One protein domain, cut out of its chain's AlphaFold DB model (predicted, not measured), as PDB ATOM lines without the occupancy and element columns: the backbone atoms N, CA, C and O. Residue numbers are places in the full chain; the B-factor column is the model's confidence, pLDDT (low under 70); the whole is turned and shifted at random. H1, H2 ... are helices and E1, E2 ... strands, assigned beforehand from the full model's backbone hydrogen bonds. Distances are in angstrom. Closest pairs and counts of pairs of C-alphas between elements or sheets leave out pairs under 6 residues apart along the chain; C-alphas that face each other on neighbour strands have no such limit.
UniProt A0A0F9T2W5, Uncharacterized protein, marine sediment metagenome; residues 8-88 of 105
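This is residues 8 to 88 of the 105 residues of an uncharacterized protein of marine sediment metagenome (UniProt A0A0F9T2W5). A long helical hairpin, H2 and H3, makes the length of this domain, and a small strand hairpin, E1 and E2, packs on one side of it, beside residues 28 to 36 of H2 and 59 to 67 of H3. The short helix H1 packs on H2 at the end where H2 begins. The printed part has 81 residues with three named helices and then two named strands, in the order H1, H2, H3, E1, E2; the two strands are antiparallel and the class is mostly helix. The whole is compact, with a radius of gyration of the C-alphas of 12.5 A, yet elongated, spanning 37 by 22 by 19 A.

Find C-alpha 8 at (213.660, 163.096, 215.061); from there H1 runs through residues 8 to 17, 14.4 A. H2, residues 22 to 45, covers 34.6 A and ends at C-alpha 45 (191.750, 157.955, 199.543). H3, residues 49 to 68, runs 28.7 A. E1 is residues 72 to 75, and E2, residues 84 to 87, ends at C-alpha 87 (208.183, 148.804, 224.605).

H1 touches H2, and of H2 residues 22 to 29 alone touch H1; look at the closest C-alphas of the two, those of Leu 15 and Ala 25, 5.6 A apart. H2 and H3 touch as a helical hairpin at a shallow tilt of 28 degrees, opposite ways, closest at C-alphas Ile 28 and Val 62, 5.8 A. The closest C-alphas of H3 and E1 are Glu 63 and Val 73, 6.1 A. In the hairpin E1 and E2, N 72 and O 87 are within hydrogen-bond range at 2.8 A. Every O i to N i+4 pair is within hydrogen-bond range in H1 and H2, and 15 of 16 in H3. H1 and H3 are apart.

The C-alphas farthest apart, Gly 19 and Tyr 45, are 37.4 A apart. The printed part has no cut and no long link. Confidence is under 70 at residues 8 to 10 and 77 to 80.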
ATOM      1  N   LYS A   8     212.885 164.155 215.725       55.94
ATOM      2  CA  LYS A   8     213.660 163.096 215.061       55.94
ATOM      3  C   LYS A   8     214.758 162.542 215.974       55.94
ATOM      4  O   LYS A   8     214.951 161.327 216.005       55.94
ATOM      5  N   ALA A   9     215.469 163.434 216.667       57.75
ATOM      6  CA  ALA A   9     216.548 163.088 217.583       57.75
ATOM      7  C   ALA A   9     216.019 162.424 218.863       57.75
ATOM      8  O   ALA A   9     216.600 161.441 219.303       57.75
ATOM      9  N   VAL A  10     214.890 162.906 219.393       59.09
ATOM     10  CA  VAL A  10     214.217 162.366 220.584       59.09
ATOM     11  C   VAL A  10     213.721 160.939 220.343       59.09
ATOM     12  O   VAL A  10     213.990 160.055 221.149       59.09
ATOM     13  N   ASN A  11     213.085 160.665 219.203       70.38
ATOM     14  CA  ASN A  11     212.631 159.303 218.905       70.38
ATOM     15  C   ASN A  11     213.813 158.352 218.675       70.38
ATOM     16  O   ASN A  11     213.762 157.191 219.061       70.38
ATOM     17  N   GLN A  12     214.898 158.834 218.063       73.50
ATOM     18  CA  GLN A  12     216.085 158.011 217.844       73.50
ATOM     19  C   GLN A  12     216.827 157.716 219.157       73.50
ATOM     20  O   GLN A  12     217.255 156.582 219.354       73.50
ATOM     21  N   SER A  13     216.955 158.693 220.060       74.88
ATOM     22  CA  SER A  13     217.581 158.481 221.368       74.88
ATOM     23  C   SER A  13     216.749 157.565 222.264       74.88
ATOM     24  O   SER A  13     217.326 156.717 222.936       74.88
ATOM     25  N   MET A  14     215.413 157.650 222.219       81.38
ATOM     26  CA  MET A  14     214.537 156.702 222.918       81.38
ATOM     27  C   MET A  14     214.774 155.259 222.462       81.38
ATOM     28  O   MET A  14     214.940 154.382 223.301       81.38
ATOM     29  N   LEU A  15     214.856 155.008 221.151       83.12
ATOM     30  CA  LEU A  15     215.122 153.662 220.631       83.12
ATOM     31  C   LEU A  15     216.505 153.146 221.044       83.12
ATOM     32  O   LEU A  15     216.641 151.986 221.416       83.12
ATOM     33  N   VAL A  16     217.525 154.005 221.033       82.69
ATOM     34  CA  VAL A  16     218.863 153.623 221.508       82.69
ATOM     35  C   VAL A  16     218.854 153.310 223.009       82.69
ATOM     36  O   VAL A  16     219.471 152.337 223.429       82.69
ATOM     37  N   ASN A  17     218.101 154.064 223.817       87.56
ATOM     38  CA  ASN A  17     217.943 153.788 225.250       87.56
ATOM     39  C   ASN A  17     217.214 152.463 225.529       87.56
ATOM     40  O   ASN A  17     217.436 151.859 226.573       87.56
ATOM     41  N   LEU A  18     216.381 151.997 224.594       85.94
ATOM     42  CA  LEU A  18     215.736 150.680 224.640       85.94
ATOM     43  C   LEU A  18     216.663 149.532 224.204       85.94
ATOM     44  O   LEU A  18     216.227 148.388 224.138       85.94
ATOM     45  N   GLY A  19     217.932 149.819 223.904       86.81
ATOM     46  CA  GLY A  19     218.934 148.816 223.550       86.81
ATOM     47  C   GLY A  19     219.103 148.578 222.051       86.81
ATOM     48  O   GLY A  19     219.935 147.754 221.676       86.81
ATOM     49  N   LEU A  20     218.386 149.303 221.180       90.69
ATOM     50  CA  LEU A  20     218.616 149.201 219.739       90.69
ATOM     51  C   LEU A  20     219.939 149.855 219.342       90.69
ATOM     52  O   LEU A  20     220.309 150.932 219.821       90.69
ATOM     53  N   THR A  21     220.609 149.274 218.351       93.56
ATOM     54  CA  THR A  21     221.733 149.950 217.704       93.56
ATOM     55  C   THR A  21     221.263 151.207 216.966       93.56
ATOM     56  O   THR A  21     220.114 151.326 216.527       93.56
ATOM     57  N   ILE A  22     222.180 152.150 216.736       89.62
ATOM     58  CA  ILE A  22     221.895 153.372 215.964       89.62
ATOM     59  C   ILE A  22     221.321 153.034 214.576       89.62
ATOM     60  O   ILE A  22     220.413 153.717 214.099       89.62
ATOM     61  N   TYR A  23     221.817 151.975 213.927       92.06
ATOM     62  CA  TYR A  23     221.350 151.554 212.604       92.06
ATOM     63  C   TYR A  23     219.918 151.022 212.629       92.06
ATOM     64  O   TYR A  23     219.120 151.371 211.755       92.06
ATOM     65  N   GLU A  24     219.573 150.223 213.634       92.25
ATOM     66  CA  GLU A  24     218.219 149.707 213.823       92.25
ATOM     67  C   GLU A  24     217.240 150.828 214.172       92.25
ATOM     68  O   GLU A  24     216.175 150.923 213.561       92.25
ATOM     69  N   ALA A  25     217.634 151.754 215.051       90.00
ATOM     70  CA  ALA A  25     216.839 152.932 215.379       90.00
ATOM     71  C   ALA A  25     216.541 153.790 214.132       90.00
ATOM     72  O   ALA A  25     215.405 154.216 213.906       90.00
ATOM     73  N   ILE A  26     217.540 153.996 213.261       91.00
ATOM     74  CA  ILE A  26     217.359 154.685 211.972       91.00
ATOM     75  C   ILE A  26     216.436 153.887 211.045       91.00
ATOM     76  O   ILE A  26     215.613 154.478 210.336       91.00
ATOM     77  N   ALA A  27     216.580 152.561 211.004       92.06
ATOM     78  CA  ALA A  27     215.750 151.705 210.171       92.06
ATOM     79  C   ALA A  27     214.279 151.817 210.584       92.06
ATOM     80  O   ALA A  27     213.457 152.173 209.735       92.06
ATOM     81  N   ILE A  28     213.972 151.632 211.871       91.31
ATOM     82  CA  ILE A  28     212.626 151.782 212.434       91.31
ATOM     83  C   ILE A  28     212.073 153.175 212.149       91.31
ATOM     84  O   ILE A  28     210.972 153.293 211.621       91.31
ATOM     85  N   GLN A  29     212.855 154.235 212.363       89.44
ATOM     86  CA  GLN A  29     212.427 155.602 212.058       89.44
ATOM     87  C   GLN A  29     212.014 155.798 210.593       89.44
ATOM     88  O   GLN A  29     211.042 156.500 210.303       89.44
ATOM     89  N   LYS A  30     212.736 155.200 209.641       90.31
ATOM     90  CA  LYS A  30     212.366 155.270 208.218       90.31
ATOM     91  C   LYS A  30     211.070 154.506 207.924       90.31
ATOM     92  O   LYS A  30     210.280 154.963 207.094       90.31
ATOM     93  N   ARG A  31     210.848 153.366 208.589       92.88
ATOM     94  CA  ARG A  31     209.625 152.560 208.439       92.88
ATOM     95  C   ARG A  31     208.429 153.275 209.056       92.88
ATOM     96  O   ARG A  31     207.449 153.458 208.350       92.88
ATOM     97  N   ALA A  32     208.562 153.805 210.272       89.50
ATOM     98  CA  ALA A  32     207.547 154.614 210.948       89.50
ATOM     99  C   ALA A  32     207.059 155.782 210.082       89.50
ATOM    100  O   ALA A  32     205.860 155.974 209.912       89.50
ATOM    101  N   LYS A  33     207.974 156.510 209.429       88.81
ATOM    102  CA  LYS A  33     207.595 157.577 208.486       88.81
ATOM    103  C   LYS A  33     206.858 157.068 207.251       88.81
ATOM    104  O   LYS A  33     205.973 157.743 206.741       88.81
ATOM    105  N   SER A  34     207.257 155.906 206.740       91.31
ATOM    106  CA  SER A  34     206.599 155.304 205.578       91.31
ATOM    107  C   SER A  34     205.197 154.810 205.934       91.31
ATOM    108  O   SER A  34     204.284 155.016 205.146       91.31
ATOM    109  N   LEU A  35     205.035 154.223 207.124       90.75
ATOM    110  CA  LEU A  35     203.748 153.817 207.687       90.75
ATOM    111  C   LEU A  35     202.838 155.021 207.911       90.75
ATOM    112  O   LEU A  35     201.704 154.999 207.463       90.75
ATOM    113  N   HIS A  36     203.358 156.113 208.479       88.69
ATOM    114  CA  HIS A  36     202.582 157.340 208.655       88.69
ATOM    115  C   HIS A  36     202.009 157.838 207.327       88.69
ATOM    116  O   HIS A  36     200.824 158.124 207.234       88.69
ATOM    117  N   ARG A  37     202.828 157.852 206.269       88.25
ATOM    118  CA  ARG A  37     202.366 158.234 204.934       88.25
ATOM    119  C   ARG A  37     201.338 157.253 204.363       88.25
ATOM    120  O   ARG A  37     200.455 157.672 203.623       88.25
ATOM    121  N   SER A  38     201.463 155.954 204.639       88.81
ATOM    122  CA  SER A  38     200.414 154.994 204.273       88.81
ATOM    123  C   SER A  38     199.109 155.320 204.993       88.81
ATOM    124  O   SER A  38     198.076 155.348 204.342       88.81
ATOM    125  N   TYR A  39     199.163 155.668 206.277       87.00
ATOM    126  CA  TYR A  39     197.974 156.005 207.057       87.00
ATOM    127  C   TYR A  39     197.317 157.288 206.556       87.00
ATOM    128  O   TYR A  39     196.108 157.306 206.361       87.00
ATOM    129  N   GLU A  40     198.109 158.315 206.236       86.75
ATOM    130  CA  GLU A  40     197.606 159.521 205.568       86.75
ATOM    131  C   GLU A  40     196.910 159.178 204.241       86.75
ATOM    132  O   GLU A  40     195.843 159.711 203.947       86.75
ATOM    133  N   ASN A  41     197.483 158.284 203.427       88.25
ATOM    134  CA  ASN A  41     196.848 157.881 202.169       88.25
ATOM    135  C   ASN A  41     195.546 157.109 202.406       88.25
ATOM    136  O   ASN A  41     194.576 157.362 201.699       88.25
ATOM    137  N   ASP A  42     195.529 156.192 203.375       87.12
ATOM    138  CA  ASP A  42     194.348 155.385 203.681       87.12
ATOM    139  C   ASP A  42     193.184 156.256 204.150       87.12
ATOM    140  O   ASP A  42     192.078 156.151 203.632       87.12
ATOM    141  N   CYS A  43     193.473 157.201 205.045       83.94
ATOM    142  CA  CYS A  43     192.498 158.158 205.553       83.94
ATOM    143  C   CYS A  43     191.895 159.048 204.464       83.94
ATOM    144  O   CYS A  43     190.705 159.347 204.497       83.94
ATOM    145  N   ASN A  44     192.700 159.476 203.490       84.12
ATOM    146  CA  ASN A  44     192.232 160.400 202.458       84.12
ATOM    147  C   ASN A  44     191.557 159.700 201.272       84.12
ATOM    148  O   ASN A  44     190.587 160.217 200.717       84.12
ATOM    149  N   TYR A  45     192.099 158.563 200.832       86.75
ATOM    150  CA  TYR A  45     191.750 157.955 199.543       86.75
ATOM    151  C   TYR A  45     191.604 156.427 199.599       86.75
ATOM    152  O   TYR A  45     191.313 155.815 198.570       86.75
ATOM    153  N   GLY A  46     191.819 155.812 200.765       88.31
ATOM    154  CA  GLY A  46     192.001 154.372 200.898       88.31
ATOM    155  C   GLY A  46     193.348 153.888 200.346       88.31
ATOM    156  O   GLY A  46     194.028 154.564 199.563       88.31
ATOM    157  N   LEU A  47     193.756 152.683 200.740       88.88
ATOM    158  CA  LEU A  47     194.924 152.019 200.163       88.88
ATOM    159  C   LEU A  47     194.572 151.148 198.956       88.88
ATOM    160  O   LEU A  47     193.619 150.377 198.941       88.88
ATOM    161  N   THR A  48     195.437 151.187 197.945       93.75
ATOM    162  CA  THR A  48     195.482 150.132 196.925       93.75
ATOM    163  C   THR A  48     196.063 148.845 197.516       93.75
ATOM    164  O   THR A  48     196.921 148.895 198.401       93.75
ATOM    165  N   SER A  49     195.746 147.683 196.939       93.62
ATOM    166  CA  SER A  49     196.280 146.386 197.402       93.62
ATOM    167  C   SER A  49     197.814 146.325 197.441       93.62
ATOM    168  O   SER A  49     198.421 145.640 198.271       93.62
ATOM    169  N   ARG A  50     198.482 147.083 196.560       93.62
ATOM    170  CA  ARG A  50     199.944 147.231 196.579       93.62
ATOM    171  C   ARG A  50     200.424 148.009 197.806       93.62
ATOM    172  O   ARG A  50     201.467 147.670 198.365       93.62
ATOM    173  N   GLN A  51     199.712 149.062 198.198       91.94
ATOM    174  CA  GLN A  51     200.046 149.852 199.382       91.94
ATOM    175  C   GLN A  51     199.751 149.080 200.669       91.94
ATOM    176  O   GLN A  51     200.612 149.082 201.540       91.94
ATOM    177  N   GLU A  52     198.646 148.337 200.748       92.19
ATOM    178  CA  GLU A  52     198.354 147.435 201.876       92.19
ATOM    179  C   GLU A  52     199.457 146.381 202.056       92.19
ATOM    180  O   GLU A  52     199.966 146.146 203.154       92.19
ATOM    181  N   SER A  53     199.897 145.767 200.952       94.38
ATOM    182  CA  SER A  53     200.992 144.788 200.976       94.38
ATOM    183  C   SER A  53     202.303 145.416 201.457       94.38
ATOM    184  O   SER A  53     203.069 144.807 202.213       94.38
ATOM    185  N   ARG A  54     202.567 146.659 201.037       94.00
ATOM    186  CA  ARG A  54     203.737 147.421 201.475       94.00
ATOM    187  C   ARG A  54     203.646 147.774 202.956       94.00
ATOM    188  O   ARG A  54     204.639 147.613 203.652       94.00
ATOM    189  N   GLU A  55     202.493 148.224 203.427       93.06
ATOM    190  CA  GLU A  55     202.234 148.526 204.836       93.06
ATOM    191  C   GLU A  55     202.489 147.302 205.717       93.06
ATOM    192  O   GLU A  55     203.293 147.370 206.645       93.06
ATOM    193  N   ARG A  56     201.936 146.142 205.346       93.38
ATOM    194  CA  ARG A  56     202.179 144.873 206.046       93.38
ATOM    195  C   ARG A  56     203.659 144.492 206.087       93.38
ATOM    196  O   ARG A  56     204.144 143.977 207.089       93.38
ATOM    197  N   THR A  57     204.386 144.740 204.998       95.75
ATOM    198  CA  THR A  57     205.836 144.496 204.946       95.75
ATOM    199  C   THR A  57     206.594 145.443 205.877       95.75
ATOM    200  O   THR A  57     207.496 145.008 206.584       95.75
ATOM    201  N   LEU A  58     206.211 146.723 205.922       94.62
ATOM    202  CA  LEU A  58     206.827 147.707 206.815       94.62
ATOM    203  C   LEU A  58     206.606 147.350 208.291       94.62
ATOM    204  O   LEU A  58     207.541 147.485 209.077       94.62
ATOM    205  N   TRP A  59     205.413 146.870 208.650       93.81
ATOM    206  CA  TRP A  59     205.111 146.376 209.996       93.81
ATOM    207  C   TRP A  59     205.973 145.169 210.372       93.81
ATOM    208  O   TRP A  59     206.685 145.219 211.374       93.81
ATOM    209  N   ARG A  60     206.025 144.147 209.508       95.31
ATOM    210  CA  ARG A  60     206.880 142.964 209.714       95.31
ATOM    211  C   ARG A  60     208.359 143.313 209.866       95.31
ATOM    212  O   ARG A  60     209.045 142.719 210.690       95.31
ATOM    213  N   ASP A  61     208.857 144.273 209.088       95.12
ATOM    214  CA  ASP A  61     210.236 144.761 209.208       95.12
ATOM    215  C   ASP A  61     210.502 145.348 210.604       95.12
ATOM    216  O   ASP A  61     211.552 145.093 211.194       95.12
ATOM    217  N   VAL A  62     209.570 146.151 211.127       93.56
ATOM    218  CA  VAL A  62     209.707 146.786 212.446       93.56
ATOM    219  C   VAL A  62     209.637 145.740 213.553       93.56
ATOM    220  O   VAL A  62     210.520 145.721 214.409       93.56
ATOM    221  N   GLU A  63     208.656 144.839 213.499       93.00
ATOM    222  CA  GLU A  63     208.523 143.708 214.425       93.00
ATOM    223  C   GLU A  63     209.779 142.833 214.428       93.00
ATOM    224  O   GLU A  63     210.282 142.474 215.488       93.00
ATOM    225  N   ALA A  64     210.353 142.543 213.258       94.88
ATOM    226  CA  ALA A  64     211.562 141.733 213.156       94.88
ATOM    227  C   ALA A  64     212.804 142.426 213.740       94.88
ATOM    228  O   ALA A  64     213.716 141.749 214.219       94.88
ATOM    229  N   ILE A  65     212.903 143.757 213.662       93.56
ATOM    230  CA  ILE A  65     214.007 144.513 214.277       93.56
ATOM    231  C   ILE A  65     213.813 144.592 215.796       93.56
ATOM    232  O   ILE A  65     214.743 144.315 216.551       93.56
ATOM    233  N   ALA A  66     212.609 144.940 216.249       90.19
ATOM    234  CA  ALA A  66     212.288 145.059 217.667       90.19
ATOM    235  C   ALA A  66     212.365 143.701 218.388       90.19
ATOM    236  O   ALA A  66     213.017 143.588 219.424       90.19
ATOM    237  N   GLY A  67     211.808 142.646 217.790       91.25
ATOM    238  CA  GLY A  67     211.790 141.296 218.351       91.25
ATOM    239  C   GLY A  67     213.180 140.676 218.503       91.25
ATOM    240  O   GLY A  67     213.423 139.960 219.471       91.25
ATOM    241  N   ARG A  68     214.140 141.016 217.628       91.81
ATOM    242  CA  ARG A  68     215.558 140.633 217.805       91.81
ATOM    243  C   ARG A  68     216.176 141.187 219.090       91.81
ATOM    244  O   ARG A  68     217.112 140.592 219.610       91.81
ATOM    245  N   ASN A  69     215.637 142.295 219.586       88.62
ATOM    246  CA  ASN A  69     216.069 142.968 220.805       88.62
ATOM    247  C   ASN A  69     215.138 142.667 221.998       88.62
ATOM    248  O   ASN A  69     215.259 143.298 223.041       88.62
ATOM    249  N   GLY A  70     214.206 141.711 221.859       89.19
ATOM    250  CA  GLY A  70     213.251 141.353 222.914       89.19
ATOM    251  C   GLY A  70     212.188 142.421 223.187       89.19
ATOM    252  O   GLY A  70     211.611 142.438 224.269       89.19
ATOM    253  N   LEU A  71     211.949 143.322 222.230       89.56
ATOM    254  CA  LEU A  71     211.006 144.428 222.367       89.56
ATOM    255  C   LEU A  71     209.670 144.110 221.691       89.56
ATOM    256  O   LEU A  71     209.612 143.423 220.669       89.56
ATOM    257  N   TYR A  72     208.610 144.688 222.238       87.75
ATOM    258  CA  TYR A  72     207.245 144.604 221.744       87.75
ATOM    259  C   TYR A  72     206.906 145.837 220.915       87.75
ATOM    260  O   TYR A  72     207.379 146.942 221.197       87.75
ATOM    261  N   VAL A  73     206.076 145.642 219.893       89.12
ATOM    262  CA  VAL A  73     205.652 146.691 218.966       89.12
ATOM    263  C   VAL A  73     204.130 146.754 218.952       89.12
ATOM    264  O   VAL A  73     203.483 145.712 218.906       89.12
ATOM    265  N   ALA A  74     203.566 147.959 218.971       86.69
ATOM    266  CA  ALA A  74     202.140 148.180 218.747       86.69
ATOM    267  C   ALA A  74     201.896 149.398 217.853       86.69
ATOM    268  O   ALA A  74     202.768 150.251 217.664       86.69
ATOM    269  N   GLU A  75     200.683 149.478 217.320       85.25
ATOM    270  CA  GLU A  75     200.198 150.633 216.580       85.25
ATOM    271  C   GLU A  75     199.847 151.792 217.518       85.25
ATOM    272  O   GLU A  75     199.247 151.611 218.576       85.25
ATOM    273  N   GLN A  76     200.229 153.006 217.120       81.25
ATOM    274  CA  GLN A  76     199.826 154.241 217.782       81.25
ATOM    275  C   GLN A  76     198.697 154.908 216.988       81.25
ATOM    276  O   GLN A  76     198.927 155.368 215.870       81.25
ATOM    277  N   GLY A  77     197.508 155.011 217.592       61.94
ATOM    278  CA  GLY A  77     196.316 155.590 216.955       61.94
ATOM    279  C   GLY A  77     196.368 157.103 216.679       61.94
ATOM    280  O   GLY A  77     195.674 157.560 215.786       61.94
ATOM    281  N   ASP A  78     197.212 157.880 217.377       61.81
ATOM    282  CA  ASP A  78     197.464 159.311 217.082       61.81
ATOM    283  C   ASP A  78     198.907 159.515 216.578       61.81
ATOM    284  O   ASP A  78     199.818 159.846 217.356       61.81
ATOM    285  N   PRO A  79     199.176 159.266 215.284       58.78
ATOM    286  CA  PRO A  79     200.512 159.359 214.737       58.78
ATOM    287  C   PRO A  79     200.813 160.807 214.352       58.78
ATOM    288  O   PRO A  79     200.687 161.192 213.191       58.78
ATOM    289  N   ARG A  80     201.338 161.612 215.281       65.19
ATOM    290  CA  ARG A  80     202.013 162.892 214.958       65.19
ATOM    291  C   ARG A  80     203.337 162.666 214.198       65.19
ATOM    292  O   ARG A  80     204.404 163.103 214.627       65.19
ATOM    293  N   GLY A  81     203.298 161.926 213.091       72.56
ATOM    294  CA  GLY A  81     204.456 161.492 212.311       72.56
ATOM    295  C   GLY A  81     205.115 160.191 212.783       72.56
ATOM    296  O   GLY A  81     206.150 159.808 212.229       72.56
ATOM    297  N   TRP A  82     204.556 159.519 213.795       81.75
ATOM    298  CA  TRP A  82     205.114 158.295 214.370       81.75
ATOM    299  C   TRP A  82     204.004 157.309 214.782       81.75
ATOM    300  O   TRP A  82     203.430 157.470 215.847       81.75
ATOM    301  N   PRO A  83     203.675 156.308 213.947       85.25
ATOM    302  CA  PRO A  83     202.554 155.394 214.186       85.25
ATOM    303  C   PRO A  83     202.930 154.139 214.986       85.25
ATOM    304  O   PRO A  83     202.192 153.162 214.967       85.25
ATOM    305  N   ILE A  84     204.094 154.124 215.642       87.62
ATOM    306  CA  ILE A  84     204.653 152.909 216.247       87.62
ATOM    307  C   ILE A  84     205.003 153.145 217.711       87.62
ATOM    308  O   ILE A  84     205.800 154.026 218.030       87.62
ATOM    309  N   ILE A  85     204.506 152.282 218.586       86.31
ATOM    310  CA  ILE A  85     204.935 152.168 219.979       86.31
ATOM    311  C   ILE A  85     205.942 151.025 220.071       86.31
ATOM    312  O   ILE A  85     205.702 149.949 219.529       86.31
ATOM    313  N   ILE A  86     207.066 151.254 220.753       87.69
ATOM    314  CA  ILE A  86     208.058 150.217 221.058       87.69
ATOM    315  C   ILE A  86     208.265 150.193 222.566       87.69
ATOM    316  O   ILE A  86     208.504 151.238 223.171       87.69
ATOM    317  N   SER A  87     208.159 149.006 223.157       85.19
ATOM    318  CA  SER A  87     208.183 148.804 224.605       85.19
ATOM    319  C   SER A  87     209.024 147.578 224.974       85.19
ATOM    320  O   SER A  87     208.974 146.578 224.259       85.19
ATOM    321  N   PRO A  88     209.780 147.608 226.086       85.69
ATOM    322  CA  PRO A  88     210.429 146.415 226.628       85.69
ATOM    323  C   PRO A  88     209.433 145.461 227.304       85.69
ATOM    324  O   PRO A  88     209.722 144.281 227.477       85.69
TER     325      PRO A  88